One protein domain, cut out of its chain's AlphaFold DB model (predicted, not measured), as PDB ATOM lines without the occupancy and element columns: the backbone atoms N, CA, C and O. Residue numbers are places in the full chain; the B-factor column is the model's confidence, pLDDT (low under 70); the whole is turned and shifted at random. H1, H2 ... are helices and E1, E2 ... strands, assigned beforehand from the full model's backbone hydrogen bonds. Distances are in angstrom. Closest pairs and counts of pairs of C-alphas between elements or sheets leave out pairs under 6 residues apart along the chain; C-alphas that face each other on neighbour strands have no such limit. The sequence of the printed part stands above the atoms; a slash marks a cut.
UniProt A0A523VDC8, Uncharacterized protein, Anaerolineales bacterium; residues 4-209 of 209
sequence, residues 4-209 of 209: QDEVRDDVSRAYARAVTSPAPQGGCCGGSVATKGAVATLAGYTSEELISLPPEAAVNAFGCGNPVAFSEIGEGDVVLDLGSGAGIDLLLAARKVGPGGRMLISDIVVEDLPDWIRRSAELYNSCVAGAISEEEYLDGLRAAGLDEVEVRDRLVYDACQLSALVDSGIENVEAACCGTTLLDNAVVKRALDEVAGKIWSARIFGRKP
ATOM      1  N   GLN A   4     -31.981 -41.179  -2.326       78.19
ATOM      2  CA  GLN A   4     -31.289 -41.034  -3.610       78.19
ATOM      3  C   GLN A   4     -31.282 -39.582  -4.104       78.19
ATOM      4  O   GLN A   4     -30.269 -39.127  -4.634       78.19
ATOM      5  N   ASP A   5     -32.376 -38.842  -3.891       77.00
ATOM      6  CA  ASP A   5     -32.448 -37.417  -4.235       77.00
ATOM      7  C   ASP A   5     -31.474 -36.599  -3.378       77.00
ATOM      8  O   ASP A   5     -30.800 -35.711  -3.892       77.00
ATOM      9  N   GLU A   6     -31.358 -36.924  -2.087       80.62
ATOM     10  CA  GLU A   6     -30.425 -36.250  -1.177       80.62
ATOM     11  C   GLU A   6     -28.963 -36.482  -1.583       80.62
ATOM     12  O   GLU A   6     -28.195 -35.521  -1.662       80.62
ATOM     13  N   VAL A   7     -28.593 -37.723  -1.925       82.44
ATOM     14  CA  VAL A   7     -27.241 -38.048  -2.411       82.44
ATOM     15  C   VAL A   7     -26.937 -37.326  -3.723       82.44
ATOM     16  O   VAL A   7     -25.858 -36.748  -3.870       82.44
ATOM     17  N   ARG A   8     -27.874 -37.322  -4.678       78.19
ATOM     18  CA  ARG A   8     -27.710 -36.608  -5.955       78.19
ATOM     19  C   ARG A   8     -27.483 -35.115  -5.727       78.19
ATOM     20  O   ARG A   8     -26.563 -34.537  -6.308       78.19
ATOM     21  N   ASP A   9     -28.286 -34.510  -4.861       79.25
ATOM     22  CA  ASP A   9     -28.179 -33.097  -4.517       79.25
ATOM     23  C   ASP A   9     -26.844 -32.772  -3.831       79.25
ATOM     24  O   ASP A   9     -26.233 -31.738  -4.117       79.25
ATOM     25  N   ASP A  10     -26.359 -33.645  -2.948       81.00
ATOM     26  CA  ASP A  10     -25.056 -33.490  -2.300       81.00
ATOM     27  C   ASP A  10     -23.895 -33.572  -3.293       81.00
ATOM     28  O   ASP A  10     -23.003 -32.717  -3.265       81.00
ATOM     29  N   VAL A  11     -23.927 -34.543  -4.210       79.56
ATOM     30  CA  VAL A  11     -22.929 -34.674  -5.280       79.56
ATOM     31  C   VAL A  11     -22.946 -33.427  -6.167       79.56
ATOM     32  O   VAL A  11     -21.905 -32.796  -6.359       79.56
ATOM     33  N   SER A  12     -24.126 -33.013  -6.630       77.81
ATOM     34  CA  SER A  12     -24.322 -31.812  -7.454       77.81
ATOM     35  C   SER A  12     -23.766 -30.553  -6.775       77.81
ATOM     36  O   SER A  12     -23.014 -29.783  -7.385       77.81
ATOM     37  N   ARG A  13     -24.034 -30.377  -5.473       76.81
ATOM     38  CA  ARG A  13     -23.470 -29.278  -4.671       76.81
ATOM     39  C   ARG A  13     -21.952 -29.361  -4.540       76.81
ATOM     40  O   ARG A  13     -21.297 -28.318  -4.539       76.81
ATOM     41  N   ALA A  14     -21.385 -30.555  -4.383       77.75
ATOM     42  CA  ALA A  14     -19.941 -30.728  -4.252       77.75
ATOM     43  C   ALA A  14     -19.206 -30.298  -5.533       77.75
ATOM     44  O   ALA A  14     -18.259 -29.511  -5.448       77.75
ATOM     45  N   TYR A  15     -19.685 -30.729  -6.705       74.06
ATOM     46  CA  TYR A  15     -19.127 -30.307  -7.995       74.06
ATOM     47  C   TYR A  15     -19.310 -28.803  -8.227       74.06
ATOM     48  O   TYR A  15     -18.332 -28.104  -8.495       74.06
ATOM     49  N   ALA A  16     -20.513 -28.270  -7.995       74.44
ATOM     50  CA  ALA A  16     -20.797 -26.835  -8.083       74.44
ATOM     51  C   ALA A  16     -19.821 -25.982  -7.253       74.44
ATOM     52  O   ALA A  16     -19.296 -24.962  -7.714       74.44
ATOM     53  N   ARG A  17     -19.538 -26.409  -6.016       74.38
ATOM     54  CA  ARG A  17     -18.588 -25.728  -5.123       74.38
ATOM     55  C   ARG A  17     -17.160 -25.783  -5.649       74.38
ATOM     56  O   ARG A  17     -16.472 -24.768  -5.568       74.38
ATOM     57  N   ALA A  18     -16.731 -26.917  -6.198       71.75
ATOM     58  CA  ALA A  18     -15.384 -27.080  -6.744       71.75
ATOM     59  C   ALA A  18     -15.100 -26.127  -7.920       71.75
ATOM     60  O   ALA A  18     -13.964 -25.695  -8.114       71.75
ATOM     61  N   VAL A  19     -16.136 -25.775  -8.685       68.69
ATOM     62  CA  VAL A  19     -16.034 -24.846  -9.821       68.69
ATOM     63  C   VAL A  19     -16.096 -23.384  -9.391       68.69
ATOM     64  O   VAL A  19     -15.398 -22.543  -9.956       68.69
ATOM     65  N   THR A  20     -16.921 -23.075  -8.392       69.50
ATOM     66  CA  THR A  20     -17.197 -21.693  -7.963       69.50
ATOM     67  C   THR A  20     -16.251 -21.181  -6.875       69.50
ATOM     68  O   THR A  20     -16.130 -19.968  -6.697       69.50
ATOM     69  N   SER A  21     -15.563 -22.071  -6.152       61.47
ATOM     70  CA  SER A  21     -14.717 -21.704  -5.012       61.47
ATOM     71  C   SER A  21     -13.222 -21.705  -5.362       61.47
ATOM     72  O   SER A  21     -12.711 -22.698  -5.873       61.47
ATOM     73  N   PRO A  22     -12.468 -20.647  -5.013       50.47
ATOM     74  CA  PRO A  22     -11.023 -20.570  -5.242       50.47
ATOM     75  C   PRO A  22     -10.163 -21.351  -4.221       50.47
ATOM     76  O   PRO A  22      -8.938 -21.260  -4.280       50.47
ATOM     77  N   ALA A  23     -10.758 -22.086  -3.270       42.06
ATOM     78  CA  ALA A  23     -10.044 -22.741  -2.165       42.06
ATOM     79  C   ALA A  23     -10.493 -24.204  -1.932       42.06
ATOM     80  O   ALA A  23     -11.683 -24.491  -2.057       42.06
ATOM     81  N   PRO A  24      -9.573 -25.113  -1.541       43.91
ATOM     82  CA  PRO A  24      -9.862 -26.537  -1.341       43.91
ATOM     83  C   PRO A  24     -10.616 -26.799  -0.023       43.91
ATOM     84  O   PRO A  24     -10.184 -26.330   1.030       43.91
ATOM     85  N   GLN A  25     -11.718 -27.564  -0.048       48.25
ATOM     86  CA  GLN A  25     -12.486 -27.980   1.150       48.25
ATOM     87  C   GLN A  25     -13.217 -29.317   0.941       48.25
ATOM     88  O   GLN A  25     -13.648 -29.573  -0.156       48.25
ATOM     89  N   GLY A  26     -13.394 -30.152   1.976       42.25
ATOM     90  CA  GLY A  26     -14.030 -31.501   2.000       42.25
ATOM     91  C   GLY A  26     -15.043 -31.899   0.907       42.25
ATOM     92  O   GLY A  26     -16.050 -31.223   0.721       42.25
ATOM     93  N   GLY A  27     -14.788 -33.025   0.227       44.47
ATOM     94  CA  GLY A  27     -15.588 -33.592  -0.865       44.47
ATOM     95  C   GLY A  27     -16.481 -34.764  -0.481       44.47
ATOM     96  O   GLY A  27     -16.341 -35.361   0.585       44.47
ATOM     97  N   CYS A  28     -17.399 -35.095  -1.394       45.84
ATOM     98  CA  CYS A  28     -18.480 -36.070  -1.205       45.84
ATOM     99  C   CYS A  28     -17.994 -37.490  -0.844       45.84
ATOM    100  O   CYS A  28     -18.713 -38.231  -0.183       45.84
ATOM    101  N   CYS A  29     -16.765 -37.866  -1.218       46.69
ATOM    102  CA  CYS A  29     -16.177 -39.183  -0.926       46.69
ATOM    103  C   CYS A  29     -15.166 -39.178   0.242       46.69
ATOM    104  O   CYS A  29     -14.317 -40.060   0.323       46.69
ATOM    105  N   GLY A  30     -15.227 -38.199   1.154       37.84
ATOM    106  CA  GLY A  30     -14.449 -38.224   2.405       37.84
ATOM    107  C   GLY A  30     -12.982 -37.776   2.308       37.84
ATOM    108  O   GLY A  30     -12.256 -37.868   3.294       37.84
ATOM    109  N   GLY A  31     -12.543 -37.246   1.164       40.88
ATOM    110  CA  GLY A  31     -11.278 -36.510   1.019       40.88
ATOM    111  C   GLY A  31     -11.535 -35.017   0.797       40.88
ATOM    112  O   GLY A  31     -12.588 -34.667   0.277       40.88
ATOM    113  N   SER A  32     -10.617 -34.121   1.188       38.81
ATOM    114  CA  SER A  32     -10.678 -32.686   0.830       38.81
ATOM    115  C   SER A  32     -11.037 -32.510  -0.655       38.81
ATOM    116  O   SER A  32     -10.339 -33.105  -1.473       38.81
ATOM    117  N   VAL A  33     -12.069 -31.719  -1.027       42.69
ATOM    118  CA  VAL A  33     -12.242 -31.312  -2.440       42.69
ATOM    119  C   VAL A  33     -10.987 -30.553  -2.791       42.69
ATOM    120  O   VAL A  33     -10.697 -29.463  -2.295       42.69
ATOM    121  N   ALA A  34     -10.216 -31.224  -3.613       44.50
ATOM    122  CA  ALA A  34      -9.061 -30.709  -4.263       44.50
ATOM    123  C   ALA A  34      -9.471 -29.608  -5.248       44.50
ATOM    124  O   ALA A  34     -10.463 -29.724  -5.963       44.50
ATOM    125  N   THR A  35      -8.658 -28.555  -5.313       49.94
ATOM    126  CA  THR A  35      -8.585 -27.648  -6.465       49.94
ATOM    127  C   THR A  35      -8.569 -28.467  -7.756       49.94
ATOM    128  O   THR A  35      -8.036 -29.572  -7.735       49.94
ATOM    129  N   LYS A  36      -9.097 -27.926  -8.861       52.91
ATOM    130  CA  LYS A  36      -9.353 -28.656 -10.112       52.91
ATOM    131  C   LYS A  36      -8.287 -29.733 -10.491       52.91
ATOM    132  O   LYS A  36      -8.662 -30.844 -10.825       52.91
ATOM    133  N   GLY A  37      -6.978 -29.490 -10.304       50.56
ATOM    134  CA  GLY A  37      -5.912 -30.484 -10.567       50.56
ATOM    135  C   GLY A  37      -5.521 -31.473  -9.452       50.56
ATOM    136  O   GLY A  37      -4.903 -32.496  -9.730       50.56
ATOM    137  N   ALA A  38      -5.865 -31.227  -8.187       53.97
ATOM    138  CA  ALA A  38      -5.560 -32.152  -7.088       53.97
ATOM    139  C   ALA A  38      -6.560 -33.331  -7.005       53.97
ATOM    140  O   ALA A  38      -6.316 -34.299  -6.280       53.97
ATOM    141  N   VAL A  39      -7.666 -33.273  -7.763       59.88
ATOM    142  CA  VAL A  39      -8.660 -34.354  -7.872       59.88
ATOM    143  C   VAL A  39      -8.055 -35.544  -8.611       59.88
ATOM    144  O   VAL A  39      -8.262 -36.680  -8.202       59.88
ATOM    145  N   ALA A  40      -7.218 -35.296  -9.622       59.88
ATOM    146  CA  ALA A  40      -6.585 -36.357 -10.395       59.88
ATOM    147  C   ALA A  40      -5.657 -37.238  -9.528       59.88
ATOM    148  O   ALA A  40      -5.747 -38.464  -9.543       59.88
ATOM    149  N   THR A  41      -4.820 -36.655  -8.668       59.97
ATOM    150  CA  THR A  41      -3.984 -37.465  -7.760       59.97
ATOM    151  C   THR A  41      -4.829 -38.310  -6.797       59.97
ATOM    152  O   THR A  41      -4.500 -39.467  -6.541       59.97
ATOM    153  N   LEU A  42      -5.948 -37.773  -6.297       62.66
ATOM    154  CA  LEU A  42      -6.886 -38.520  -5.446       62.66
ATOM    155  C   LEU A  42      -7.633 -39.624  -6.211       62.66
ATOM    156  O   LEU A  42      -7.949 -40.656  -5.627       62.66
ATOM    157  N   ALA A  43      -7.873 -39.426  -7.507       69.25
ATOM    158  CA  ALA A  43      -8.497 -40.396  -8.404       69.25
ATOM    159  C   ALA A  43      -7.568 -41.570  -8.778       69.25
ATOM    160  O   ALA A  43      -8.018 -42.528  -9.407       69.25
ATOM    161  N   GLY A  44      -6.295 -41.529  -8.362       76.94
ATOM    162  CA  GLY A  44      -5.337 -42.620  -8.539       76.94
ATOM    163  C   GLY A  44      -4.414 -42.474  -9.749       76.94
ATOM    164  O   GLY A  44      -3.826 -43.468 -10.173       76.94
ATOM    165  N   TYR A  45      -4.277 -41.273 -10.318       83.44
ATOM    166  CA  TYR A  45      -3.255 -40.989 -11.332       83.44
ATOM    167  C   TYR A  45      -1.888 -40.751 -10.685       83.44
ATOM    168  O   TYR A  45      -1.774 -40.079  -9.654       83.44
ATOM    169  N   THR A  46      -0.841 -41.285 -11.307       84.25
ATOM    170  CA  THR A  46       0.542 -41.088 -10.859       84.25
ATOM    171  C   THR A  46       1.058 -39.696 -11.226       84.25
ATOM    172  O   THR A  46       0.592 -39.065 -12.177       84.25
ATOM    173  N   SER A  47       2.053 -39.200 -10.489       81.00
ATOM    174  CA  SER A  47       2.681 -37.905 -10.785       81.00
ATOM    175  C   SER A  47       3.299 -37.886 -12.184       81.00
ATOM    176  O   SER A  47       3.219 -36.879 -12.883       81.00
ATOM    177  N   GLU A  48       3.889 -39.002 -12.605       82.94
ATOM    178  CA  GLU A  48       4.498 -39.181 -13.918       82.94
ATOM    179  C   GLU A  48       3.460 -39.074 -15.040       82.94
ATOM    180  O   GLU A  48       3.698 -38.380 -16.030       82.94
ATOM    181  N   GLU A  49       2.291 -39.701 -14.869       84.06
ATOM    182  CA  GLU A  49       1.173 -39.567 -15.807       84.06
ATOM    183  C   GLU A  49       0.712 -38.110 -15.895       84.06
ATOM    184  O   GLU A  49       0.636 -37.571 -16.996       84.06
ATOM    185  N   LEU A  50       0.506 -37.437 -14.761       81.12
ATOM    186  CA  LEU A  50       0.046 -36.043 -14.738       81.12
ATOM    187  C   LEU A  50       1.043 -35.070 -15.377       81.12
ATOM    188  O   LEU A  50       0.635 -34.191 -16.130       81.12
ATOM    189  N   ILE A  51       2.345 -35.244 -15.131       81.94
ATOM    190  CA  ILE A  51       3.407 -34.420 -15.738       81.94
ATOM    191  C   ILE A  51       3.462 -34.618 -17.251       81.94
ATOM    192  O   ILE A  51       3.825 -33.710 -17.997       81.94
ATOM    193  N   SER A  52       3.130 -35.819 -17.709       80.94
ATOM    194  CA  SER A  52       3.182 -36.147 -19.122       80.94
ATOM    195  C   SER A  52       1.995 -35.590 -19.920       80.94
ATOM    196  O   SER A  52       2.031 -35.649 -21.147       80.94
ATOM    197  N   LEU A  53       0.947 -35.093 -19.259       81.69
ATOM    198  CA  LEU A  53      -0.266 -34.563 -19.882       81.69
ATOM    199  C   LEU A  53      -0.193 -33.041 -20.072       81.69
ATOM    200  O   LEU A  53       0.567 -32.367 -19.373       81.69
ATOM    201  N   PRO A  54      -1.004 -32.474 -20.985       80.31
ATOM    202  CA  PRO A  54      -1.221 -31.034 -21.027       80.31
ATOM    203  C   PRO A  54      -1.661 -30.521 -19.642       80.31
ATOM    204  O   PRO A  54      -2.565 -31.118 -19.043       80.31
ATOM    205  N   PRO A  55      -1.054 -29.439 -19.112       74.19
ATOM    206  CA  PRO A  55      -1.396 -28.903 -17.793       74.19
ATOM    207  C   PRO A  55      -2.892 -28.627 -17.628       74.19
ATOM    208  O   PRO A  55      -3.462 -28.885 -16.570       74.19
ATOM    209  N   GLU A  56      -3.544 -28.152 -18.684       71.56
ATOM    210  CA  GLU A  56      -4.965 -27.831 -18.725       71.56
ATOM    211  C   GLU A  56      -5.843 -29.083 -18.593       71.56
ATOM    212  O   GLU A  56      -6.878 -29.026 -17.928       71.56
ATOM    213  N   ALA A  57      -5.409 -30.220 -19.150       72.75
ATOM    214  CA  ALA A  57      -6.109 -31.500 -19.038       72.75
ATOM    215  C   ALA A  57      -6.068 -32.034 -17.601       72.75
ATOM    216  O   ALA A  57      -7.090 -32.442 -17.052       72.75
ATOM    217  N   ALA A  58      -4.897 -31.971 -16.960       71.44
ATOM    218  CA  ALA A  58      -4.730 -32.387 -15.571       71.44
ATOM    219  C   ALA A  58      -5.451 -31.439 -14.603       71.44
ATOM    220  O   ALA A  58      -6.087 -31.892 -13.654       71.44
ATOM    221  N   VAL A  59      -5.381 -30.125 -14.846       69.94
ATOM    222  CA  VAL A  59      -6.057 -29.129 -14.013       69.94
ATOM    223  C   VAL A  59      -7.561 -29.222 -14.167       69.94
ATOM    224  O   VAL A  59      -8.222 -29.049 -13.169       69.94
ATOM    225  N   ASN A  60      -8.134 -29.486 -15.336       70.88
ATOM    226  CA  ASN A  60      -9.594 -29.522 -15.488       70.88
ATOM    227  C   ASN A  60     -10.194 -30.935 -15.361       70.88
ATOM    228  O   ASN A  60     -11.381 -31.119 -15.629       70.88
ATOM    229  N   ALA A  61      -9.412 -31.926 -14.924       71.50
ATOM    230  CA  ALA A  61      -9.886 -33.289 -14.711       71.50
ATOM    231  C   ALA A  61     -10.763 -33.394 -13.452       71.50
ATOM    232  O   ALA A  61     -10.314 -33.171 -12.331       71.50
ATOM    233  N   PHE A  62     -12.013 -33.811 -13.644       73.88
ATOM    234  CA  PHE A  62     -13.005 -33.990 -12.578       73.88
ATOM    235  C   PHE A  62     -13.579 -35.412 -12.529       73.88
ATOM    236  O   PHE A  62     -14.727 -35.623 -12.149       73.88
ATOM    237  N   GLY A  63     -12.768 -36.398 -12.913       71.75
ATOM    238  CA  GLY A  63     -13.124 -37.809 -12.800       71.75
ATOM    239  C   GLY A  63     -13.159 -38.284 -11.344       71.75
ATOM    240  O   GLY A  63     -12.415 -37.801 -10.490       71.75
ATOM    241  N   CYS A  64     -14.004 -39.274 -11.063       74.38
ATOM    242  CA  CYS A  64     -14.084 -39.924  -9.752       74.38
ATOM    243  C   CYS A  64     -13.099 -41.097  -9.584       74.38
ATOM    244  O   CYS A  64     -13.082 -41.732  -8.530       74.38
ATOM    245  N   GLY A  65     -12.283 -41.392 -10.602       80.50
ATOM    246  CA  GLY A  65     -11.320 -42.492 -10.596       80.50
ATOM    247  C   GLY A  65     -10.392 -42.490 -11.813       80.50
ATOM    248  O   GLY A  65     -10.417 -41.561 -12.619       80.50
ATOM    249  N   ASN A  66      -9.588 -43.551 -11.920       85.19
ATOM    250  CA  ASN A  66      -8.641 -43.812 -13.006       85.19
ATOM    251  C   ASN A  66      -9.007 -45.139 -13.707       85.19
ATOM    252  O   ASN A  66      -8.474 -46.193 -13.343       85.19
ATOM    253  N   PRO A  67      -9.952 -45.139 -14.667       85.88
ATOM    254  CA  PRO A  67     -10.344 -46.351 -15.391       85.88
ATOM    255  C   PRO A  67      -9.184 -46.947 -16.199       85.88
ATOM    256  O   PRO A  67      -9.085 -48.170 -16.326       85.88
ATOM    257  N   VAL A  68      -8.256 -46.116 -16.684       87.19
ATOM    258  CA  VAL A  68      -7.097 -46.571 -17.465       87.19
ATOM    259  C   VAL A  68      -6.129 -47.428 -16.635       87.19
ATOM    260  O   VAL A  68      -5.498 -48.337 -17.192       87.19
ATOM    261  N   ALA A  69      -6.025 -47.209 -15.321       85.56
ATOM    262  CA  ALA A  69      -5.196 -48.024 -14.423       85.56
ATOM    263  C   ALA A  69      -5.698 -49.466 -14.263       85.56
ATOM    264  O   ALA A  69      -4.888 -50.371 -14.078       85.56
ATOM    265  N   PHE A  70      -7.010 -49.684 -14.361       84.00
ATOM    266  CA  PHE A  70      -7.633 -51.007 -14.223       84.00
ATOM    267  C   PHE A  70      -7.996 -51.642 -15.570       84.00
ATOM    268  O   PHE A  70      -8.615 -52.702 -15.609       84.00
ATOM    269  N   SER A  71      -7.621 -50.989 -16.669       85.31
ATOM    270  CA  SER A  71      -7.851 -51.478 -18.022       85.31
ATOM    271  C   SER A  71      -6.689 -52.338 -18.521       85.31
ATOM    272  O   SER A  71      -5.522 -52.061 -18.237       85.31
ATOM    273  N   GLU A  72      -7.010 -53.345 -19.329       92.38
ATOM    274  CA  GLU A  72      -6.035 -54.186 -20.034       92.38
ATOM    275  C   GLU A  72      -5.789 -53.676 -21.467       92.38
ATOM    276  O   GLU A  72      -5.621 -54.474 -22.381       92.38
ATOM    277  N   ILE A  73      -5.796 -52.348 -21.674       95.56
ATOM    278  CA  ILE A  73      -5.569 -51.748 -23.002       95.56
ATOM    279  C   ILE A  73      -4.197 -52.183 -23.525       95.56
ATOM    280  O   ILE A  73      -3.163 -51.864 -22.924       95.56
ATOM    281  N   GLY A  74      -4.211 -52.878 -24.657       94.75
ATOM    282  CA  GLY A  74      -3.046 -53.378 -25.365       94.75
ATOM    283  C   GLY A  74      -2.854 -52.748 -26.742       94.75
ATOM    284  O   GLY A  74      -3.636 -51.924 -27.219       94.75
ATOM    285  N   GLU A  75      -1.768 -53.155 -27.392       96.31
ATOM    286  CA  GLU A  75      -1.432 -52.720 -28.743       96.31
ATOM    287  C   GLU A  75      -2.486 -53.179 -29.765       96.31
ATOM    288  O   GLU A  75      -2.858 -54.351 -29.808       96.31
ATOM    289  N   GLY A  76      -2.947 -52.260 -30.616       97.19
ATOM    290  CA  GLY A  76      -3.944 -52.522 -31.655       97.19
ATOM    291  C   GLY A  76      -5.402 -52.418 -31.192       97.19
ATOM    292  O   GLY A  76      -6.313 -52.536 -32.025       97.19
ATOM    293  N   ASP A  77      -5.639 -52.170 -29.902       98.19
ATOM    294  CA  ASP A  77      -6.981 -52.107 -29.331       98.19
ATOM    295  C   ASP A  77      -7.797 -50.913 -29.831       98.19
ATOM    296  O   ASP A  77      -7.288 -49.914 -30.346       98.19
ATOM    297  N   VAL A  78      -9.114 -51.038 -29.666       97.81
ATOM    298  CA  VAL A  78     -10.083 -49.979 -29.942       97.81
ATOM    299  C   VAL A  78     -10.693 -49.527 -28.632       97.81
ATOM    300  O   VAL A  78     -11.355 -50.316 -27.961       97.81
ATOM    301  N   VAL A  79     -10.512 -48.255 -28.297       97.81
ATOM    302  CA  VAL A  79     -11.051 -47.666 -27.070       97.81
ATOM    303  C   VAL A  79     -12.079 -46.603 -27.435       97.81
ATOM    304  O   VAL A  79     -11.829 -45.763 -28.298       97.81
ATOM    305  N   LEU A  80     -13.237 -46.661 -26.780       96.75
ATOM    306  CA  LEU A  80     -14.267 -45.630 -26.830       96.75
ATOM    307  C   LEU A  80     -14.293 -44.909 -25.487       96.75
ATOM    308  O   LEU A  80     -14.553 -45.541 -24.465       96.75
ATOM    309  N   ASP A  81     -14.062 -43.604 -25.519       95.19
ATOM    310  CA  ASP A  81     -14.199 -42.727 -24.365       95.19
ATOM    311  C   ASP A  81     -15.489 -41.896 -24.484       95.19
ATOM    312  O   ASP A  81     -15.780 -41.302 -25.531       95.19
ATOM    313  N   LEU A  82     -16.303 -41.927 -23.430       94.00
ATOM    314  CA  LEU A  82     -17.623 -41.300 -23.363       94.00
ATOM    315  C   LEU A  82     -17.608 -40.259 -22.250       94.00
ATOM    316  O   LEU A  82     -17.478 -40.624 -21.082       94.00
ATOM    317  N   GLY A  83     -17.795 -38.987 -22.599       90.12
ATOM    318  CA  GLY A  83     -17.646 -37.911 -21.618       90.12
ATOM    319  C   GLY A  83     -16.191 -37.735 -21.178       90.12
ATOM    320  O   GLY A  83     -15.917 -37.643 -19.982       90.12
ATOM    321  N   SER A  84     -15.265 -37.727 -22.142       89.50
ATOM    322  CA  SER A  84     -13.818 -37.559 -21.955       89.50
ATOM    323  C   SER A  84     -13.416 -36.357 -21.090       89.50
ATOM    324  O   SER A  84     -12.314 -36.336 -20.529       89.50
ATOM    325  N   GLY A  85     -14.256 -35.323 -21.014       88.38
ATOM    326  CA  GLY A  85     -13.976 -34.076 -20.319       88.38
ATOM    327  C   GLY A  85     -12.678 -33.457 -20.828       88.38
ATOM    328  O   GLY A  85     -12.407 -33.435 -22.024       88.38
ATOM    329  N   ALA A  86     -11.805 -33.027 -19.920       84.94
ATOM    330  CA  ALA A  86     -10.509 -32.464 -20.297       84.94
ATOM    331  C   ALA A  86      -9.516 -33.491 -20.904       84.94
ATOM    332  O   ALA A  86      -8.410 -33.120 -21.292       84.94
ATOM    333  N   GLY A  87      -9.889 -34.774 -20.990       88.69
ATOM    334  CA  GLY A  87      -9.182 -35.781 -21.782       88.69
ATOM    335  C   GLY A  87      -8.068 -36.542 -21.059       88.69
ATOM    336  O   GLY A  87      -7.215 -37.117 -21.726       88.69
ATOM    337  N   ILE A  88      -8.036 -36.577 -19.721       89.69
ATOM    338  CA  ILE A  88      -6.997 -37.322 -18.983       89.69
ATOM    339  C   ILE A  88      -6.970 -38.810 -19.366       89.69
ATOM    340  O   ILE A  88      -5.937 -39.318 -19.803       89.69
ATOM    341  N   ASP A  89      -8.119 -39.480 -19.284       90.56
ATOM    342  CA  ASP A  89      -8.273 -40.893 -19.628       90.56
ATOM    343  C   ASP A  89      -8.019 -41.134 -21.109       90.56
ATOM    344  O   ASP A  89      -7.239 -42.017 -21.473       90.56
ATOM    345  N   LEU A  90      -8.600 -40.283 -21.956       93.19
ATOM    346  CA  LEU A  90      -8.391 -40.289 -23.395       93.19
ATOM    347  C   LEU A  90      -6.907 -40.309 -23.762       93.19
ATOM    348  O   LEU A  90      -6.469 -41.161 -24.532       93.19
ATOM    349  N   LEU A  91      -6.128 -39.373 -23.221       93.12
ATOM    350  CA  LEU A  91      -4.720 -39.196 -23.573       93.12
ATOM    351  C   LEU A  91      -3.842 -40.328 -23.030       93.12
ATOM    352  O   LEU A  91      -2.878 -40.729 -23.688       93.12
ATOM    353  N   LEU A  92      -4.173 -40.871 -21.857       92.94
ATOM    354  CA  LEU A  92      -3.474 -42.031 -21.304       92.94
ATOM    355  C   LEU A  92      -3.793 -43.302 -22.099       92.94
ATOM    356  O   LEU A  92      -2.874 -44.031 -22.483       92.94
ATOM    357  N   ALA A  93      -5.064 -43.540 -22.426       94.88
ATOM    358  CA  ALA A  93      -5.491 -44.650 -23.273       94.88
ATOM    359  C   ALA A  93      -4.877 -44.557 -24.679       94.88
ATOM    360  O   ALA A  93      -4.305 -45.530 -25.168       94.88
ATOM    361  N   ALA A  94      -4.884 -43.363 -25.278       94.81
ATOM    362  CA  ALA A  94      -4.278 -43.063 -26.573       94.81
ATOM    363  C   ALA A  94      -2.791 -43.445 -26.650       94.81
ATOM    364  O   ALA A  94      -2.296 -43.828 -27.710       94.81
ATOM    365  N   ARG A  95      -2.063 -43.374 -25.531       92.12
ATOM    366  CA  ARG A  95      -0.665 -43.821 -25.456       92.12
ATOM    367  C   ARG A  95      -0.536 -45.333 -25.322       92.12
ATOM    368  O   ARG A  95       0.405 -45.894 -25.878       92.12
ATOM    369  N   LYS A  96      -1.464 -45.981 -24.612       94.31
ATOM    370  CA  LYS A  96      -1.453 -47.432 -24.376       94.31
ATOM    371  C   LYS A  96      -1.847 -48.254 -25.601       94.31
ATOM    372  O   LYS A  96      -1.253 -49.304 -25.807       94.31
ATOM    373  N   VAL A  97      -2.782 -47.771 -26.427       96.44
ATOM    374  CA  VAL A  97      -3.304 -48.533 -27.581       96.44
ATOM    375  C   VAL A  97      -2.253 -48.894 -28.641       96.44
ATOM    376  O   VAL A  97      -2.533 -49.731 -29.487       96.44
ATOM    377  N   GLY A  98      -1.054 -48.293 -28.612       93.75
ATOM    378  CA  GLY A  98       0.093 -48.695 -29.443       93.75
ATOM    379  C   GLY A  98      -0.152 -48.691 -30.968       93.75
ATOM    380  O   GLY A  98      -1.198 -48.234 -31.427       93.75
ATOM    381  N   PRO A  99       0.813 -49.150 -31.784       95.88
ATOM    382  CA  PRO A  99       0.652 -49.265 -33.238       95.88
ATOM    383  C   PRO A  99      -0.644 -49.967 -33.669       95.88
ATOM    384  O   PRO A  99      -1.081 -50.946 -33.065       95.88
ATOM    385  N   GLY A 100      -1.293 -49.449 -34.712       95.56
ATOM    386  CA  GLY A 100      -2.576 -49.962 -35.210       95.56
ATOM    387  C   GLY A 100      -3.801 -49.740 -34.301       95.56
ATOM    388  O   GLY A 100      -4.922 -50.026 -34.741       95.56
ATOM    389  N   GLY A 101      -3.608 -49.214 -33.087       97.88
ATOM    390  CA  GLY A 101      -4.660 -48.877 -32.133       97.88
ATOM    391  C   GLY A 101      -5.573 -47.738 -32.593       97.88
ATOM    392  O   GLY A 101      -5.214 -46.921 -33.451       97.88
ATOM    393  N   ARG A 102      -6.786 -47.684 -32.036       98.25
ATOM    394  CA  ARG A 102      -7.831 -46.712 -32.399       98.25
ATOM    395  C   ARG A 102      -8.479 -46.102 -31.165       98.25
ATOM    396  O   ARG A 102      -8.852 -46.818 -30.239       98.25
ATOM    397  N   MET A 103      -8.702 -44.796 -31.226       97.94
ATOM    398  CA  MET A 103      -9.479 -44.050 -30.243       97.94
ATOM    399  C   MET A 103     -10.763 -43.537 -30.889       97.94
ATOM    400  O   MET A 103     -10.740 -42.998 -31.999       97.94
ATOM    401  N   LEU A 104     -11.878 -43.705 -30.188       97.88
ATOM    402  CA  LEU A 104     -13.157 -43.082 -30.489       97.88
ATOM    403  C   LEU A 104     -13.584 -42.248 -29.288       97.88
ATOM    404  O   LEU A 104     -13.440 -42.681 -28.150       97.88
ATOM    405  N   ILE A 105     -14.126 -41.069 -29.558       96.62
ATOM    406  CA  ILE A 105     -14.579 -40.130 -28.539       96.62
ATOM    407  C   ILE A 105     -16.010 -39.740 -28.867       96.62
ATOM    408  O   ILE A 105     -16.323 -39.485 -30.033       96.62
ATOM    409  N   SER A 106     -16.858 -39.677 -27.846       96.31
ATOM    410  CA  SER A 106     -18.146 -38.991 -27.913       96.31
ATOM    411  C   SER A 106     -18.273 -38.075 -26.705       96.31
ATOM    412  O   SER A 106     -18.465 -38.555 -25.587       96.31
ATOM    413  N   ASP A 107     -18.196 -36.769 -26.939       96.06
ATOM    414  CA  ASP A 107     -18.331 -35.775 -25.874       96.06
ATOM    415  C   ASP A 107     -18.965 -34.472 -26.368       96.06
ATOM    416  O   ASP A 107     -19.021 -34.209 -27.573       96.06
ATOM    417  N   ILE A 108     -19.445 -33.668 -25.424       94.94
ATOM    418  CA  ILE A 108     -19.856 -32.287 -25.642       94.94
ATOM    419  C   ILE A 108     -18.599 -31.426 -25.766       94.94
ATOM    420  O   ILE A 108     -17.724 -31.436 -24.904       94.94
ATOM    421  N   VAL A 109     -18.540 -30.648 -26.839       95.25
ATOM    422  CA  VAL A 109     -17.511 -29.642 -27.094       95.25
ATOM    423  C   VAL A 109     -18.148 -28.271 -27.225       95.25
ATOM    424  O   VAL A 109     -19.337 -28.134 -27.543       95.25
ATOM    425  N   VAL A 110     -17.340 -27.250 -26.967       93.56
ATOM    426  CA  VAL A 110     -17.780 -25.856 -26.972       93.56
ATOM    427  C   VAL A 110     -16.770 -24.967 -27.682       93.56
ATOM    428  O   VAL A 110     -15.564 -25.191 -27.604       93.56
ATOM    429  N   GLU A 111     -17.255 -23.927 -28.349       89.69
ATOM    430  CA  GLU A 111     -16.414 -22.780 -28.708       89.69
ATOM    431  C   GLU A 111     -16.185 -21.871 -27.485       89.69
ATOM    432  O   GLU A 111     -16.477 -22.225 -26.339       89.69
ATOM    433  N   ASP A 112     -15.673 -20.665 -27.724       85.25
ATOM    434  CA  ASP A 112     -15.489 -19.643 -26.704       85.25
ATOM    435  C   ASP A 112     -16.793 -19.333 -25.958       85.25
ATOM    436  O   ASP A 112     -17.697 -18.640 -26.441       85.25
ATOM    437  N   LEU A 113     -16.857 -19.835 -24.727       84.44
ATOM    438  CA  LEU A 113     -17.888 -19.497 -23.763       84.44
ATOM    439  C   LEU A 113     -17.452 -18.293 -22.919       84.44
ATOM    440  O   LEU A 113     -16.326 -18.276 -22.410       84.44
ATOM    441  N   PRO A 114     -18.349 -17.320 -22.682       84.25
ATOM    442  CA  PRO A 114     -18.127 -16.259 -21.712       84.25
ATOM    443  C   PRO A 114     -17.738 -16.781 -20.320       84.25
ATOM    444  O   PRO A 114     -18.286 -17.769 -19.829       84.25
ATOM    445  N   ASP A 115     -16.869 -16.046 -19.622       82.88
ATOM    446  CA  ASP A 115     -16.398 -16.371 -18.263       82.88
ATOM    447  C   ASP A 115     -17.521 -16.683 -17.267       82.88
ATOM    448  O   ASP A 115     -17.386 -17.545 -16.402       82.88
ATOM    449  N   TRP A 116     -18.630 -15.952 -17.358       78.31
ATOM    450  CA  TRP A 116     -19.761 -16.124 -16.455       78.31
ATOM    451  C   TRP A 116     -20.515 -17.437 -16.714       78.31
ATOM    452  O   TRP A 116     -21.018 -18.031 -15.764       78.31
ATOM    453  N   ILE A 117     -20.516 -17.932 -17.957       81.12
ATOM    454  CA  ILE A 117     -21.033 -19.257 -18.317       81.12
ATOM    455  C   ILE A 117     -20.089 -20.345 -17.802       81.12
ATOM    456  O   ILE A 117     -20.544 -21.292 -17.164       81.12
ATOM    457  N   ARG A 118     -18.771 -20.165 -17.961       81.75
ATOM    458  CA  ARG A 118     -17.755 -21.099 -17.435       81.75
ATOM    459  C   ARG A 118     -17.779 -21.251 -15.908       81.75
ATOM    460  O   ARG A 118     -17.239 -22.220 -15.380       81.75
ATOM    461  N   ARG A 119     -18.378 -20.293 -15.191       78.81
ATOM    462  CA  ARG A 119     -18.528 -20.296 -13.725       78.81
ATOM    463  C   ARG A 119     -19.926 -20.703 -13.247       78.81
ATOM    464  O   ARG A 119     -20.134 -20.750 -12.037       78.81
ATOM    465  N   SER A 120     -20.873 -20.983 -14.148       79.00
ATOM    466  CA  SER A 120     -22.194 -21.490 -13.757       79.00
ATOM    467  C   SER A 120     -22.074 -22.938 -13.298       79.00
ATOM    468  O   SER A 120     -21.584 -23.802 -14.024       79.00
ATOM    469  N   ALA A 121     -22.538 -23.196 -12.079       77.06
ATOM    470  CA  ALA A 121     -22.592 -24.536 -11.516       77.06
ATOM    471  C   ALA A 121     -23.575 -25.430 -12.281       77.06
ATOM    472  O   ALA A 121     -23.287 -26.596 -12.530       77.06
ATOM    473  N   GLU A 122     -24.712 -24.869 -12.685       77.38
ATOM    474  CA  GLU A 122     -25.772 -25.556 -13.416       77.38
ATOM    475  C   GLU A 122     -25.255 -26.055 -14.766       77.38
ATOM    476  O   GLU A 122     -25.358 -27.242 -15.071       77.38
ATOM    477  N   LEU A 123     -24.609 -25.169 -15.532       80.56
ATOM    478  CA  LEU A 123     -24.029 -25.515 -16.831       80.56
ATOM    479  C   LEU A 123     -22.806 -26.426 -16.704       80.56
ATOM    480  O   LEU A 123     -22.467 -27.152 -17.636       80.56
ATOM    481  N   TYR A 124     -22.119 -26.403 -15.566       80.44
ATOM    482  CA  TYR A 124     -21.040 -27.345 -15.307       80.44
ATOM    483  C   TYR A 124     -21.573 -28.753 -15.042       80.44
ATOM    484  O   TYR A 124     -21.099 -29.713 -15.643       80.44
ATOM    485  N   ASN A 125     -22.600 -28.864 -14.198       79.19
ATOM    486  CA  ASN A 125     -23.259 -30.129 -13.886       79.19
ATOM    487  C   ASN A 125     -23.950 -30.747 -15.115       79.19
ATOM    488  O   ASN A 125     -24.147 -31.957 -15.150       79.19
ATOM    489  N   SER A 126     -24.264 -29.941 -16.135       80.81
ATOM    490  CA  SER A 126     -24.783 -30.396 -17.429       80.81
ATOM    491  C   SER A 126     -23.694 -30.663 -18.486       80.81
ATOM    492  O   SER A 126     -24.004 -30.683 -19.676       80.81
ATOM    493  N   CYS A 127     -22.423 -30.805 -18.090       86.50
ATOM    494  CA  CYS A 127     -21.270 -31.061 -18.973       86.50
ATOM    495  C   CYS A 127     -20.983 -29.976 -20.034       86.50
ATOM    496  O   CYS A 127     -20.259 -30.228 -20.991       86.50
ATOM    497  N   VAL A 128     -21.509 -28.757 -19.872       87.00
ATOM    498  CA  VAL A 128     -21.314 -27.654 -20.832       87.00
ATOM    499  C   VAL A 128     -20.161 -26.744 -20.414       87.00
ATOM    500  O   VAL A 128     -19.232 -26.512 -21.180       87.00
ATOM    501  N   ALA A 129     -20.188 -26.212 -19.191       83.75
ATOM    502  CA  ALA A 129     -19.239 -25.175 -18.773       83.75
ATOM    503  C   ALA A 129     -17.787 -25.680 -18.648       83.75
ATOM    504  O   ALA A 129     -16.846 -24.888 -18.757       83.75
ATOM    505  N   GLY A 130     -17.618 -26.983 -18.392       82.19
ATOM    506  CA  GLY A 130     -16.324 -27.659 -18.280       82.19
ATOM    507  C   GLY A 130     -15.803 -28.264 -19.584       82.19
ATOM    508  O   GLY A 130     -14.679 -28.761 -19.590       82.19
ATOM    509  N   ALA A 131     -16.592 -28.230 -20.659       89.50
ATOM    510  CA  ALA A 131     -16.186 -28.771 -21.946       89.50
ATOM    511  C   ALA A 131     -15.022 -27.969 -22.550       89.50
ATOM    512  O   ALA A 131     -14.916 -26.744 -22.383       89.50
ATOM    513  N   ILE A 132     -14.157 -28.692 -23.255       91.88
ATOM    514  CA  ILE A 132     -13.060 -28.140 -24.051       91.88
ATOM    515  C   ILE A 132     -13.493 -28.001 -25.514       91.88
ATOM    516  O   ILE A 132     -14.562 -28.478 -25.915       91.88
ATOM    517  N   SER A 133     -12.679 -27.324 -26.315       93.94
ATOM    518  CA  SER A 133     -12.956 -27.188 -27.741       93.94
ATOM    519  C   SER A 133     -12.691 -28.478 -28.518       93.94
ATOM    520  O   SER A 133     -11.920 -29.351 -28.120       93.94
ATOM    521  N   GLU A 134     -13.324 -28.584 -29.685       95.50
ATOM    522  CA  GLU A 134     -13.047 -29.668 -30.629       95.50
ATOM    523  C   GLU A 134     -11.574 -29.673 -31.068       95.50
ATOM    524  O   GLU A 134     -10.971 -30.737 -31.182       95.50
ATOM    525  N   GLU A 135     -10.975 -28.495 -31.265       94.75
ATOM    526  CA  GLU A 135      -9.564 -28.354 -31.641       94.75
ATOM    527  C   GLU A 135      -8.627 -28.901 -30.556       94.75
ATOM    528  O   GLU A 135      -7.706 -29.652 -30.877       94.75
ATOM    529  N   GLU A 136      -8.920 -28.641 -29.277       93.62
ATOM    530  CA  GLU A 136      -8.149 -29.195 -28.157       93.62
ATOM    531  C   GLU A 136      -8.156 -30.732 -28.139       93.62
ATOM    532  O   GLU A 136      -7.118 -31.343 -27.871       93.62
ATOM    533  N   TYR A 137      -9.275 -31.382 -28.489       95.31
ATOM    534  CA  TYR A 137      -9.291 -32.841 -28.650       95.31
ATOM    535  C   TYR A 137      -8.406 -33.308 -29.804       95.31
ATOM    536  O   TYR A 137      -7.648 -34.271 -29.651       95.31
ATOM    537  N   LEU A 138      -8.503 -32.652 -30.965       95.94
ATOM    538  CA  LEU A 138      -7.719 -33.030 -32.141       95.94
ATOM    539  C   LEU A 138      -6.217 -32.892 -31.861       95.94
ATOM    540  O   LEU A 138      -5.441 -33.796 -32.180       95.94
ATOM    541  N   ASP A 139      -5.816 -31.797 -31.225       94.69
ATOM    542  CA  ASP A 139      -4.424 -31.529 -30.881       94.69
ATOM    543  C   ASP A 139      -3.920 -32.441 -29.768       94.69
ATOM    544  O   ASP A 139      -2.813 -32.973 -29.870       94.69
ATOM    545  N   GLY A 140      -4.749 -32.715 -28.759       93.50
ATOM    546  CA  GLY A 140      -4.443 -33.688 -27.717       93.50
ATOM    547  C   GLY A 140      -4.173 -35.082 -28.288       93.50
ATOM    548  O   GLY A 140      -3.161 -35.704 -27.956       93.50
ATOM    549  N   LEU A 141      -5.023 -35.565 -29.200       95.44
ATOM    550  CA  LEU A 141      -4.843 -36.870 -29.847       95.44
ATOM    551  C   LEU A 141      -3.578 -36.921 -30.710       95.44
ATOM    552  O   LEU A 141      -2.823 -37.895 -30.639       95.44
ATOM    553  N   ARG A 142      -3.299 -35.864 -31.480       95.44
ATOM    554  CA  ARG A 142      -2.054 -35.758 -32.259       95.44
ATOM    555  C   ARG A 142      -0.827 -35.747 -31.354       95.44
ATOM    556  O   ARG A 142       0.127 -36.478 -31.604       95.44
ATOM    557  N   ALA A 143      -0.867 -34.985 -30.263       92.50
ATOM    558  CA  ALA A 143       0.204 -34.936 -29.272       92.50
ATOM    559  C   ALA A 143       0.392 -36.280 -28.545       92.50
ATOM    560  O   ALA A 143       1.512 -36.644 -28.189       92.50
ATOM    561  N   ALA A 144      -0.680 -37.059 -28.374       92.56
ATOM    562  CA  ALA A 144      -0.612 -38.436 -27.892       92.56
ATOM    563  C   ALA A 144      -0.067 -39.419 -28.948       92.56
ATOM    564  O   ALA A 144       0.142 -40.594 -28.636       92.56
ATOM    565  N   GLY A 145       0.212 -38.950 -30.168       94.44
ATOM    566  CA  GLY A 145       0.868 -39.672 -31.252       94.44
ATOM    567  C   GLY A 145      -0.091 -40.444 -32.150       94.44
ATOM    568  O   GLY A 145       0.265 -41.548 -32.552       94.44
ATOM    569  N   LEU A 146      -1.312 -39.946 -32.356       96.19
ATOM    570  CA  LEU A 146      -2.249 -40.455 -33.357       96.19
ATOM    571  C   LEU A 146      -2.129 -39.622 -34.640       96.19
ATOM    572  O   LEU A 146      -1.992 -38.403 -34.569       96.19
ATOM    573  N   ASP A 147      -2.240 -40.275 -35.795       91.56
ATOM    574  CA  ASP A 147      -2.057 -39.646 -37.108       91.56
ATOM    575  C   ASP A 147      -3.403 -39.315 -37.767       91.56
ATOM    576  O   ASP A 147      -3.709 -38.152 -38.032       91.56
ATOM    577  N   GLU A 148      -4.236 -40.336 -38.012       92.81
ATOM    578  CA  GLU A 148      -5.535 -40.206 -38.696       92.81
ATOM    579  C   GLU A 148      -6.615 -39.652 -37.745       92.81
ATOM    580  O   GLU A 148      -7.578 -40.342 -37.406       92.81
ATOM    581  N   VAL A 149      -6.422 -38.422 -37.259       97.56
ATOM    582  CA  VAL A 149      -7.334 -37.753 -36.323       97.56
ATOM    583  C   VAL A 149      -8.357 -36.906 -37.080       97.56
ATOM    584  O   VAL A 149      -7.997 -35.928 -37.741       97.56
ATOM    585  N   GLU A 150      -9.638 -37.258 -36.963       96.94
ATOM    586  CA  GLU A 150     -10.732 -36.583 -37.664       96.94
ATOM    587  C   GLU A 150     -12.049 -36.566 -36.880       96.94
ATOM    588  O   GLU A 150     -12.372 -37.471 -36.109       96.94
ATOM    589  N   VAL A 151     -12.857 -35.540 -37.142       98.00
ATOM    590  CA  VAL A 151     -14.229 -35.443 -36.641       98.00
ATOM    591  C   VAL A 151     -15.145 -36.192 -37.601       98.00
ATOM    592  O   VAL A 151     -15.235 -35.860 -38.781       98.00
ATOM    593  N   ARG A 152     -15.829 -37.214 -37.092       97.44
ATOM    594  CA  ARG A 152     -16.727 -38.083 -37.862       97.44
ATOM    595  C   ARG A 152     -18.150 -37.553 -37.923       97.44
ATOM    596  O   ARG A 152     -18.834 -37.790 -38.913       97.44
ATOM    597  N   ASP A 153     -18.607 -36.901 -36.858       97.62
ATOM    598  CA  ASP A 153     -19.981 -36.422 -36.750       97.62
ATOM    599  C   ASP A 153     -20.108 -35.279 -35.740       97.62
ATOM    600  O   ASP A 153     -19.312 -35.184 -34.801       97.62
ATOM    601  N   ARG A 154     -21.133 -34.441 -35.925       97.31
ATOM    602  CA  ARG A 154     -21.479 -33.336 -35.025       97.31
ATOM    603  C   ARG A 154     -22.991 -33.256 -34.841       97.31
ATOM    604  O   ARG A 154     -23.732 -33.165 -35.819       97.31
ATOM    605  N   LEU A 155     -23.441 -33.200 -33.591       95.56
ATOM    606  CA  LEU A 155     -24.823 -32.867 -33.238       95.56
ATOM    607  C   LEU A 155     -24.850 -31.504 -32.551       95.56
ATOM    608  O   LEU A 155     -24.593 -31.408 -31.353       95.56
ATOM    609  N   VAL A 156     -25.137 -30.461 -33.329       95.06
ATOM    610  CA  VAL A 156     -25.210 -29.077 -32.847       95.06
ATOM    611  C   VAL A 156     -26.506 -28.850 -32.087       95.06
ATOM    612  O   VAL A 156     -27.576 -29.195 -32.591       95.06
ATOM    613  N   TYR A 157     -26.401 -28.260 -30.896       91.12
ATOM    614  CA  TYR A 157     -27.556 -28.014 -30.045       91.12
ATOM    615  C   TYR A 157     -28.175 -26.640 -30.288       91.12
ATOM    616  O   TYR A 157     -27.490 -25.609 -30.292       91.12
ATOM    617  N   ASP A 158     -29.496 -26.632 -30.429       88.06
ATOM    618  CA  ASP A 158     -30.296 -25.423 -30.297       88.06
ATOM    619  C   ASP A 158     -30.583 -25.089 -28.818       88.06
ATOM    620  O   ASP A 158     -30.327 -25.877 -27.904       88.06
ATOM    621  N   ALA A 159     -31.126 -23.896 -28.571       84.62
ATOM    622  CA  ALA A 159     -31.422 -23.430 -27.218       84.62
ATOM    623  C   ALA A 159     -32.422 -24.333 -26.469       84.62
ATOM    624  O   ALA A 159     -32.314 -24.492 -25.253       84.62
ATOM    625  N   CYS A 160     -33.378 -24.954 -27.171       82.50
ATOM    626  CA  CYS A 160     -34.358 -25.853 -26.559       82.50
ATOM    627  C   CYS A 160     -33.697 -27.156 -26.098       82.50
ATOM    628  O   CYS A 160     -33.964 -27.627 -24.992       82.50
ATOM    629  N   GLN A 161     -32.818 -27.722 -26.924       85.62
ATOM    630  CA  GLN A 161     -32.045 -28.918 -26.596       85.62
ATOM    631  C   GLN A 161     -31.088 -28.661 -25.430       85.62
ATOM    632  O   GLN A 161     -30.991 -29.495 -24.531       85.62
ATOM    633  N   LEU A 162     -30.436 -27.494 -25.400       83.06
ATOM    634  CA  LEU A 162     -29.591 -27.104 -24.273       83.06
ATOM    635  C   LEU A 162     -30.400 -26.903 -22.987       83.06
ATOM    636  O   LEU A 162     -29.954 -27.332 -21.927       83.06
ATOM    637  N   SER A 163     -31.597 -26.311 -23.066       81.31
ATOM    638  CA  SER A 163     -32.478 -26.174 -21.896       81.31
ATOM    639  C   SER A 163     -32.835 -27.542 -21.333       81.31
ATOM    640  O   SER A 163     -32.687 -27.766 -20.138       81.31
ATOM    641  N   ALA A 164     -33.215 -28.487 -22.198       80.62
ATOM    642  CA  ALA A 164     -33.529 -29.847 -21.778       80.62
ATOM    643  C   ALA A 164     -32.329 -30.552 -21.122       80.62
ATOM    644  O   ALA A 164     -32.511 -31.287 -20.153       80.62
ATOM    645  N   LEU A 165     -31.107 -30.310 -21.611       77.75
ATOM    646  CA  LEU A 165     -29.885 -30.850 -21.011       77.75
ATOM    647  C   LEU A 165     -29.682 -30.325 -19.580       77.75
ATOM    648  O   LEU A 165     -29.389 -31.107 -18.678       77.75
ATOM    649  N   VAL A 166     -29.896 -29.026 -19.362       74.94
ATOM    650  CA  VAL A 166     -29.775 -28.388 -18.040       74.94
ATOM    651  C   VAL A 166     -30.887 -28.840 -17.090       74.94
ATOM    652  O   VAL A 166     -30.611 -29.182 -15.941       74.94
ATOM    653  N   ASP A 167     -32.126 -28.911 -17.577       68.12
ATOM    654  CA  ASP A 167     -33.294 -29.296 -16.777       68.12
ATOM    655  C   ASP A 167     -33.266 -30.786 -16.396       68.12
ATOM    656  O   ASP A 167     -33.680 -31.156 -15.299       68.12
ATOM    657  N   SER A 168     -32.710 -31.655 -17.249       57.69
ATOM    658  CA  SER A 168     -32.585 -33.095 -16.964       57.69
ATOM    659  C   SER A 168     -31.672 -33.428 -15.774       57.69
ATOM    660  O   SER A 168     -31.796 -34.504 -15.193       57.69
ATOM    661  N   GLY A 169     -30.793 -32.501 -15.364       51.66
ATOM    662  CA  GLY A 169     -29.986 -32.622 -14.143       51.66
ATOM    663  C   GLY A 169     -30.760 -32.327 -12.850       51.66
ATOM    664  O   GLY A 169     -30.245 -32.559 -11.756       51.66
ATOM    665  N   ILE A 170     -31.992 -31.823 -12.967       45.94
ATOM    666  CA  ILE A 170     -32.876 -31.426 -11.874       45.94
ATOM    667  C   ILE A 170     -34.195 -32.174 -12.082       45.94
ATOM    668  O   ILE A 170     -35.160 -31.646 -12.629       45.94
ATOM    669  N   GLU A 171     -34.257 -33.441 -11.670       39.06
ATOM    670  CA  GLU A 171     -35.516 -34.189 -11.713       39.06
ATOM    671  C   GLU A 171     -36.523 -33.597 -10.716       39.06
ATOM    672  O   GLU A 171     -36.553 -33.957  -9.540       39.06
ATOM    673  N   ASN A 172     -37.314 -32.638 -11.199       37.38
ATOM    674  CA  ASN A 172     -38.725 -32.394 -10.890       37.38
ATOM    675  C   ASN A 172     -39.221 -31.157 -11.651       37.38
ATOM    676  O   ASN A 172     -39.669 -30.192 -11.039       37.38
ATOM    677  N   VAL A 173     -39.192 -31.183 -12.985       36.38
ATOM    678  CA  VAL A 173     -40.114 -30.357 -13.775       36.38
ATOM    679  C   VAL A 173     -40.523 -31.134 -15.020       36.38
ATOM    680  O   VAL A 173     -39.679 -31.612 -15.772       36.38
ATOM    681  N   GLU A 174     -41.831 -31.294 -15.215       33.22
ATOM    682  CA  GLU A 174     -42.418 -31.832 -16.438       33.22
ATOM    683  C   GLU A 174     -41.818 -31.109 -17.652       33.22
ATOM    684  O   GLU A 174     -42.081 -29.929 -17.879       33.22
ATOM    685  N   ALA A 175     -41.006 -31.821 -18.435       39.59
ATOM    686  CA  ALA A 175     -40.481 -31.338 -19.702       39.59
ATOM    687  C   ALA A 175     -41.633 -31.193 -20.706       39.59
ATOM    688  O   ALA A 175     -41.893 -32.060 -21.541       39.59
ATOM    689  N   ALA A 176     -42.353 -30.079 -20.619       36.81
ATOM    690  CA  ALA A 176     -43.257 -29.643 -21.654       36.81
ATOM    691  C   ALA A 176     -42.480 -28.715 -22.587       36.81
ATOM    692  O   ALA A 176     -42.200 -27.560 -22.271       36.81
ATOM    693  N   CYS A 177     -42.255 -29.197 -23.810       47.34
ATOM    694  CA  CYS A 177     -41.859 -28.402 -24.978       47.34
ATOM    695  C   CYS A 177     -42.810 -27.194 -25.235       47.34
ATOM    696  O   CYS A 177     -42.565 -26.372 -26.111       47.34
ATOM    697  N   CYS A 178     -43.891 -27.067 -24.449       47.53
ATOM    698  CA  CYS A 178     -44.762 -25.909 -24.278       47.53
ATOM    699  C   CYS A 178     -45.335 -25.879 -22.838       47.53
ATOM    700  O   CYS A 178     -46.425 -26.399 -22.613       47.53
ATOM    701  N   GLY A 179     -44.656 -25.278 -21.856       39.41
ATOM    702  CA  GLY A 179     -45.271 -25.040 -20.540       39.41
ATOM    703  C   GLY A 179     -44.281 -24.830 -19.398       39.41
ATOM    704  O   GLY A 179     -43.446 -25.673 -19.127       39.41
ATOM    705  N   THR A 180     -44.398 -23.682 -18.741       56.38
ATOM    706  CA  THR A 180     -43.594 -23.146 -17.630       56.38
ATOM    707  C   THR A 180     -43.396 -24.064 -16.412       56.38
ATOM    708  O   THR A 180     -44.390 -24.552 -15.886       56.38
ATOM    709  N   THR A 181     -42.178 -24.107 -15.841       38.22
ATOM    710  CA  THR A 181     -41.868 -23.810 -14.409       38.22
ATOM    711  C   THR A 181     -40.339 -23.696 -14.177       38.22
ATOM    712  O   THR A 181     -39.570 -24.501 -14.673       38.22
ATOM    713  N   LEU A 182     -39.854 -22.531 -13.715       43.19
ATOM    714  CA  LEU A 182     -39.379 -22.188 -12.350       43.19
ATOM    715  C   LEU A 182     -37.972 -22.674 -11.918       43.19
ATOM    716  O   LEU A 182     -37.810 -23.297 -10.879       43.19
ATOM    717  N   LEU A 183     -36.937 -22.217 -12.623       40.97
ATOM    718  CA  LEU A 183     -35.706 -21.676 -12.008       40.97
ATOM    719  C   LEU A 183     -35.529 -20.223 -12.488       40.97
ATOM    720  O   LEU A 183     -36.353 -19.788 -13.291       40.97
ATOM    721  N   ASP A 184     -34.554 -19.446 -11.999       50.69
ATOM    722  CA  ASP A 184     -34.324 -18.021 -12.348       50.69
ATOM    723  C   ASP A 184     -34.019 -17.826 -13.860       50.69
ATOM    724  O   ASP A 184     -32.898 -17.618 -14.330       50.69
ATOM    725  N   ASN A 185     -35.084 -17.953 -14.652       54.47
ATOM    726  CA  ASN A 185     -35.087 -18.500 -16.008       54.47
ATOM    727  C   ASN A 185     -34.509 -17.543 -17.044       54.47
ATOM    728  O   ASN A 185     -34.032 -17.974 -18.083       54.47
ATOM    729  N   ALA A 186     -34.558 -16.235 -16.796       62.12
ATOM    730  CA  ALA A 186     -34.189 -15.257 -17.811       62.12
ATOM    731  C   ALA A 186     -32.679 -15.240 -18.086       62.12
ATOM    732  O   ALA A 186     -32.282 -15.052 -19.231       62.12
ATOM    733  N   VAL A 187     -31.846 -15.436 -17.058       64.62
ATOM    734  CA  VAL A 187     -30.382 -15.389 -17.201       64.62
ATOM    735  C   VAL A 187     -29.871 -16.665 -17.851       64.62
ATOM    736  O   VAL A 187     -29.131 -16.572 -18.823       64.62
ATOM    737  N   VAL A 188     -30.313 -17.835 -17.377       67.12
ATOM    738  CA  VAL A 188     -29.936 -19.126 -17.971       67.12
ATOM    739  C   VAL A 188     -30.469 -19.225 -19.394       67.12
ATOM    740  O   VAL A 188     -29.694 -19.480 -20.302       67.12
ATOM    741  N   LYS A 189     -31.744 -18.904 -19.643       71.25
ATOM    742  CA  LYS A 189     -32.294 -18.910 -21.005       71.25
ATOM    743  C   LYS A 189     -31.542 -17.964 -21.940       71.25
ATOM    744  O   LYS A 189     -31.208 -18.350 -23.050       71.25
ATOM    745  N   ARG A 190     -31.218 -16.753 -21.478       72.50
ATOM    746  CA  ARG A 190     -30.400 -15.813 -22.254       72.50
ATOM    747  C   ARG A 190     -28.987 -16.347 -22.500       72.50
ATOM    748  O   ARG A 190     -28.462 -16.126 -23.583       72.50
ATOM    749  N   ALA A 191     -28.398 -17.043 -21.526       73.31
ATOM    750  CA  ALA A 191     -27.123 -17.738 -21.686       73.31
ATOM    751  C   ALA A 191     -27.215 -18.774 -22.802       73.31
ATOM    752  O   ALA A 191     -26.400 -18.754 -23.715       73.31
ATOM    753  N   LEU A 192     -28.240 -19.627 -22.741       77.69
ATOM    754  CA  LEU A 192     -28.488 -20.693 -23.701       77.69
ATOM    755  C   LEU A 192     -28.736 -20.145 -25.108       77.69
ATOM    756  O   LEU A 192     -28.177 -20.676 -26.060       77.69
ATOM    757  N   ASP A 193     -29.485 -19.050 -25.240       80.94
ATOM    758  CA  ASP A 193     -29.688 -18.365 -26.522       80.94
ATOM    759  C   ASP A 193     -28.370 -17.783 -27.082       80.94
ATOM    760  O   ASP A 193     -28.157 -17.789 -28.293       80.94
ATOM    761  N   GLU A 194     -27.469 -17.293 -26.224       82.75
ATOM    762  CA  GLU A 194     -26.174 -16.707 -26.619       82.75
ATOM    763  C   GLU A 194     -25.136 -17.756 -27.063       82.75
ATOM    764  O   GLU A 194     -24.235 -17.455 -27.861       82.75
ATOM    765  N   VAL A 195     -25.256 -18.984 -26.550       83.56
ATOM    766  CA  VAL A 195     -24.334 -20.098 -26.834       83.56
ATOM    767  C   VAL A 195     -24.930 -21.179 -27.730       83.56
ATOM    768  O   VAL A 195     -24.215 -22.095 -28.133       83.56
ATOM    769  N   ALA A 196     -26.212 -21.084 -28.085       84.06
ATOM    770  CA  ALA A 196     -26.830 -21.971 -29.062       84.06
ATOM    771  C   ALA A 196     -26.032 -21.956 -30.376       84.06
ATOM    772  O   ALA A 196     -25.591 -20.906 -30.849       84.06
ATOM    773  N   GLY A 197     -25.814 -23.133 -30.957       87.00
ATOM    774  CA  GLY A 197     -24.957 -23.286 -32.135       87.00
ATOM    775  C   GLY A 197     -23.449 -23.315 -31.856       87.00
ATOM    776  O   GLY A 197     -22.706 -23.725 -32.740       87.00
ATOM    777  N   LYS A 198     -23.000 -22.949 -30.646       91.19
ATOM    778  CA  LYS A 198     -21.589 -23.004 -30.209       91.19
ATOM    779  C   LYS A 198     -21.268 -24.212 -29.332       91.19
ATOM    780  O   LYS A 198     -20.160 -24.325 -28.816       91.19
ATOM    781  N   ILE A 199     -22.256 -25.074 -29.116       92.88
ATOM    782  CA  ILE A 199     -22.162 -26.282 -28.300       92.88
ATOM    783  C   ILE A 199     -22.680 -27.436 -29.149       92.88
ATOM    784  O   ILE A 199     -23.774 -27.355 -29.721       92.88
ATOM    785  N   TRP A 200     -21.908 -28.513 -29.236       95.12
ATOM    786  CA  TRP A 200     -22.312 -29.720 -29.950       95.12
ATOM    787  C   TRP A 200     -21.726 -30.964 -29.305       95.12
ATOM    788  O   TRP A 200     -20.686 -30.908 -28.660       95.12
ATOM    789  N   SER A 201     -22.372 -32.109 -29.511       95.81
ATOM    790  CA  SER A 201     -21.680 -33.388 -29.342       95.81
ATOM    791  C   SER A 201     -20.790 -33.641 -30.554       95.81
ATOM    792  O   SER A 201     -21.284 -33.622 -31.686       95.81
ATOM    793  N   ALA A 202     -19.512 -33.925 -30.332       97.50
ATOM    794  CA  ALA A 202     -18.569 -34.340 -31.361       97.50
ATOM    795  C   ALA A 202     -18.285 -35.840 -31.254       97.50
ATOM    796  O   ALA A 202     -18.074 -36.380 -30.166       97.50
ATOM    797  N   ARG A 203     -18.244 -36.516 -32.408       98.19
ATOM    798  CA  ARG A 203     -17.697 -37.871 -32.525       98.19
ATOM    799  C   ARG A 203     -16.349 -37.784 -33.201       98.19
ATOM    800  O   ARG A 203     -16.284 -37.452 -34.384       98.19
ATOM    801  N   ILE A 204     -15.285 -38.074 -32.469       98.12
ATOM    802  CA  ILE A 204     -13.912 -37.931 -32.960       98.12
ATOM    803  C   ILE A 204     -13.287 -39.316 -33.070       98.12
ATOM    804  O   ILE A 204     -13.511 -40.191 -32.235       98.12
ATOM    805  N   PHE A 205     -12.536 -39.521 -34.141       98.19
ATOM    806  CA  PHE A 205     -11.768 -40.725 -34.395       98.19
ATOM    807  C   PHE A 205     -10.286 -40.374 -34.447       98.19
ATOM    808  O   PHE A 205      -9.914 -39.333 -34.981       98.19
ATOM    809  N   GLY A 206      -9.446 -41.271 -33.942       97.56
ATOM    810  CA  GLY A 206      -8.007 -41.224 -34.138       97.56
ATOM    811  C   GLY A 206      -7.434 -42.621 -34.318       97.56
ATOM    812  O   GLY A 206      -7.920 -43.589 -33.725       97.56
ATOM    813  N   ARG A 207      -6.348 -42.724 -35.085       97.75
ATOM    814  CA  ARG A 207      -5.608 -43.974 -35.273       97.75
ATOM    815  C   ARG A 207      -4.118 -43.793 -35.025       97.75
ATOM    816  O   ARG A 207      -3.536 -42.791 -35.434       97.75
ATOM    817  N   LYS A 208      -3.510 -44.788 -34.391       96.50
ATOM    818  CA  LYS A 208      -2.060 -44.932 -34.309       96.50
ATOM    819  C   LYS A 208      -1.464 -45.396 -35.649       96.50
ATOM    820  O   LYS A 208      -2.149 -46.134 -36.363       96.50
ATOM    821  N   PRO A 209      -0.222 -44.985 -35.965       91.06
ATOM    822  CA  PRO A 209       0.511 -45.473 -37.134       91.06
ATOM    823  C   PRO A 209       0.558 -47.005 -37.234       91.06
ATOM    824  O   PRO A 209       0.509 -47.680 -36.174       91.06
TER     825      PRO A 209
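AT A GLANCE: This is residues 4 to 209 of the 209 residues of an uncharacterized protein of Anaerolineales bacterium (UniProt A0A523VDC8). A twisted sheet of four strands has helices H6 and H9 over one face and no named helix on its other face; the short helices H2, H3 and H4 gather beyond H6, and H5 packs on H6. Past one end of the sheet H10 and H11 pack on each other, the short helices H7 and H8 are nearby, and the longest helix, H1, packs on H8. The printed part has 206 residues with eleven named helices and four named strands, in the order H1 H2 H3 H4 H5 E1 H6 E2 H7 H8 H9 E3 H10 H11 E4; the class is mixed, helices and strands. The sheet runs E1, E2, E4, E3 and is mixed, with E1 parallel to E2 and the other neighbours antiparallel. The whole is compact, with a radius of gyration of the C-alphas of 17.9 A and spans of 54 by 39 by 30 A.

HOW THE PARTS SIT: H1, residues 4 to 20, touches H8, residues 121 to 125; the C-alphas of Ala 16 and Ala 121 are closest, at 4.5 A. H2, residues 38 to 42, is apart from H1 and is close to but not clearly touching H4, residues 55 to 59, with the C-alphas of Ala 40 and Ala 58 closest, at 6.8 A. H3, residues 47 to 52, is close to but not clearly touching H4, with the C-alphas of Leu 50 and Ala 58 closest, at 6.1 A. H5, residues 67 to 70, touches H6, residues 88 to 96, closest at the C-alphas of Val 68 and Asp 89, 6.2 A. E1, residues 78 to 82, H6 and E2, residues 102 to 110, form a strand-helix-strand unit, two parallel neighbour strands with a helix between, and its crossover is right-handed. Across E1 and E2, N 81 and O 104 are 2.9 A apart, within hydrogen-bond range. H6 is on the sheet at a height of 9.4 A and runs along the strands, at 18 degrees to E2 on the local plane. H9, residues 134 to 143, is on the same face, and the two make two layers with the sheet, helices on one face of it. H6 and H9 only just touch, with 3 pairs of C-alphas within 8 A, closest at Leu 91 and Leu 141, 6.7 A. E4, residues 199 to 207, is antiparallel to E2, with N 105 and O 204 at 2.9 A, and to the edge strand E3, residues 150 to 156, with N 203 and O 153 at 2.9 A. H10, residues 159 to 167, touches H11, residues 185 to 195, at a steep tilt of 53 degrees, opposite ways, with the C-alphas of Ala 159 and Leu 192 closest, at 5.3 A. H7, residues 115 to 118, is close to but not clearly touching H11, with the C-alphas of Ile 117 and Ala 191 closest, at 7.1 A. Every O i to N i+4 pair is within hydrogen-bond range in H1, H2, H3, H4, H6, H8, H9, H10 and H11; H5 and H7 are too short for such a pair.

IN THESE COORDINATES: H1 begins at C-alpha 4, (-31.289, -41.034, -3.610), and is 24.3 A long. H6 measures 12.7 A, H9 14.3 A, H10 12.1 A and H11 15.3 A. E1 is 13.2 A long and E3 17.0 A. E2, 23.7 A, begins at C-alpha 102, (-7.831, -46.712, -32.399), and bends by 61 degrees at residue 107. E4, 25.2 A, ends at C-alpha 207, (-5.608, -43.974, -35.273).

THE WHOLE: The C-alphas of Pro 99 and Thr 180 are the two farthest apart, at 53.7 A. The printed part has no cut. The links H1 to H2 and H10 to H11 are long, with 17 residues each; in the first, residues 25 to 26 pair antiparallel with residues 32 to 33. The mean pLDDT of the printed part is 78.6, and it is under 70 in residues 19 to 43, residue 59 and residues 167 to 188.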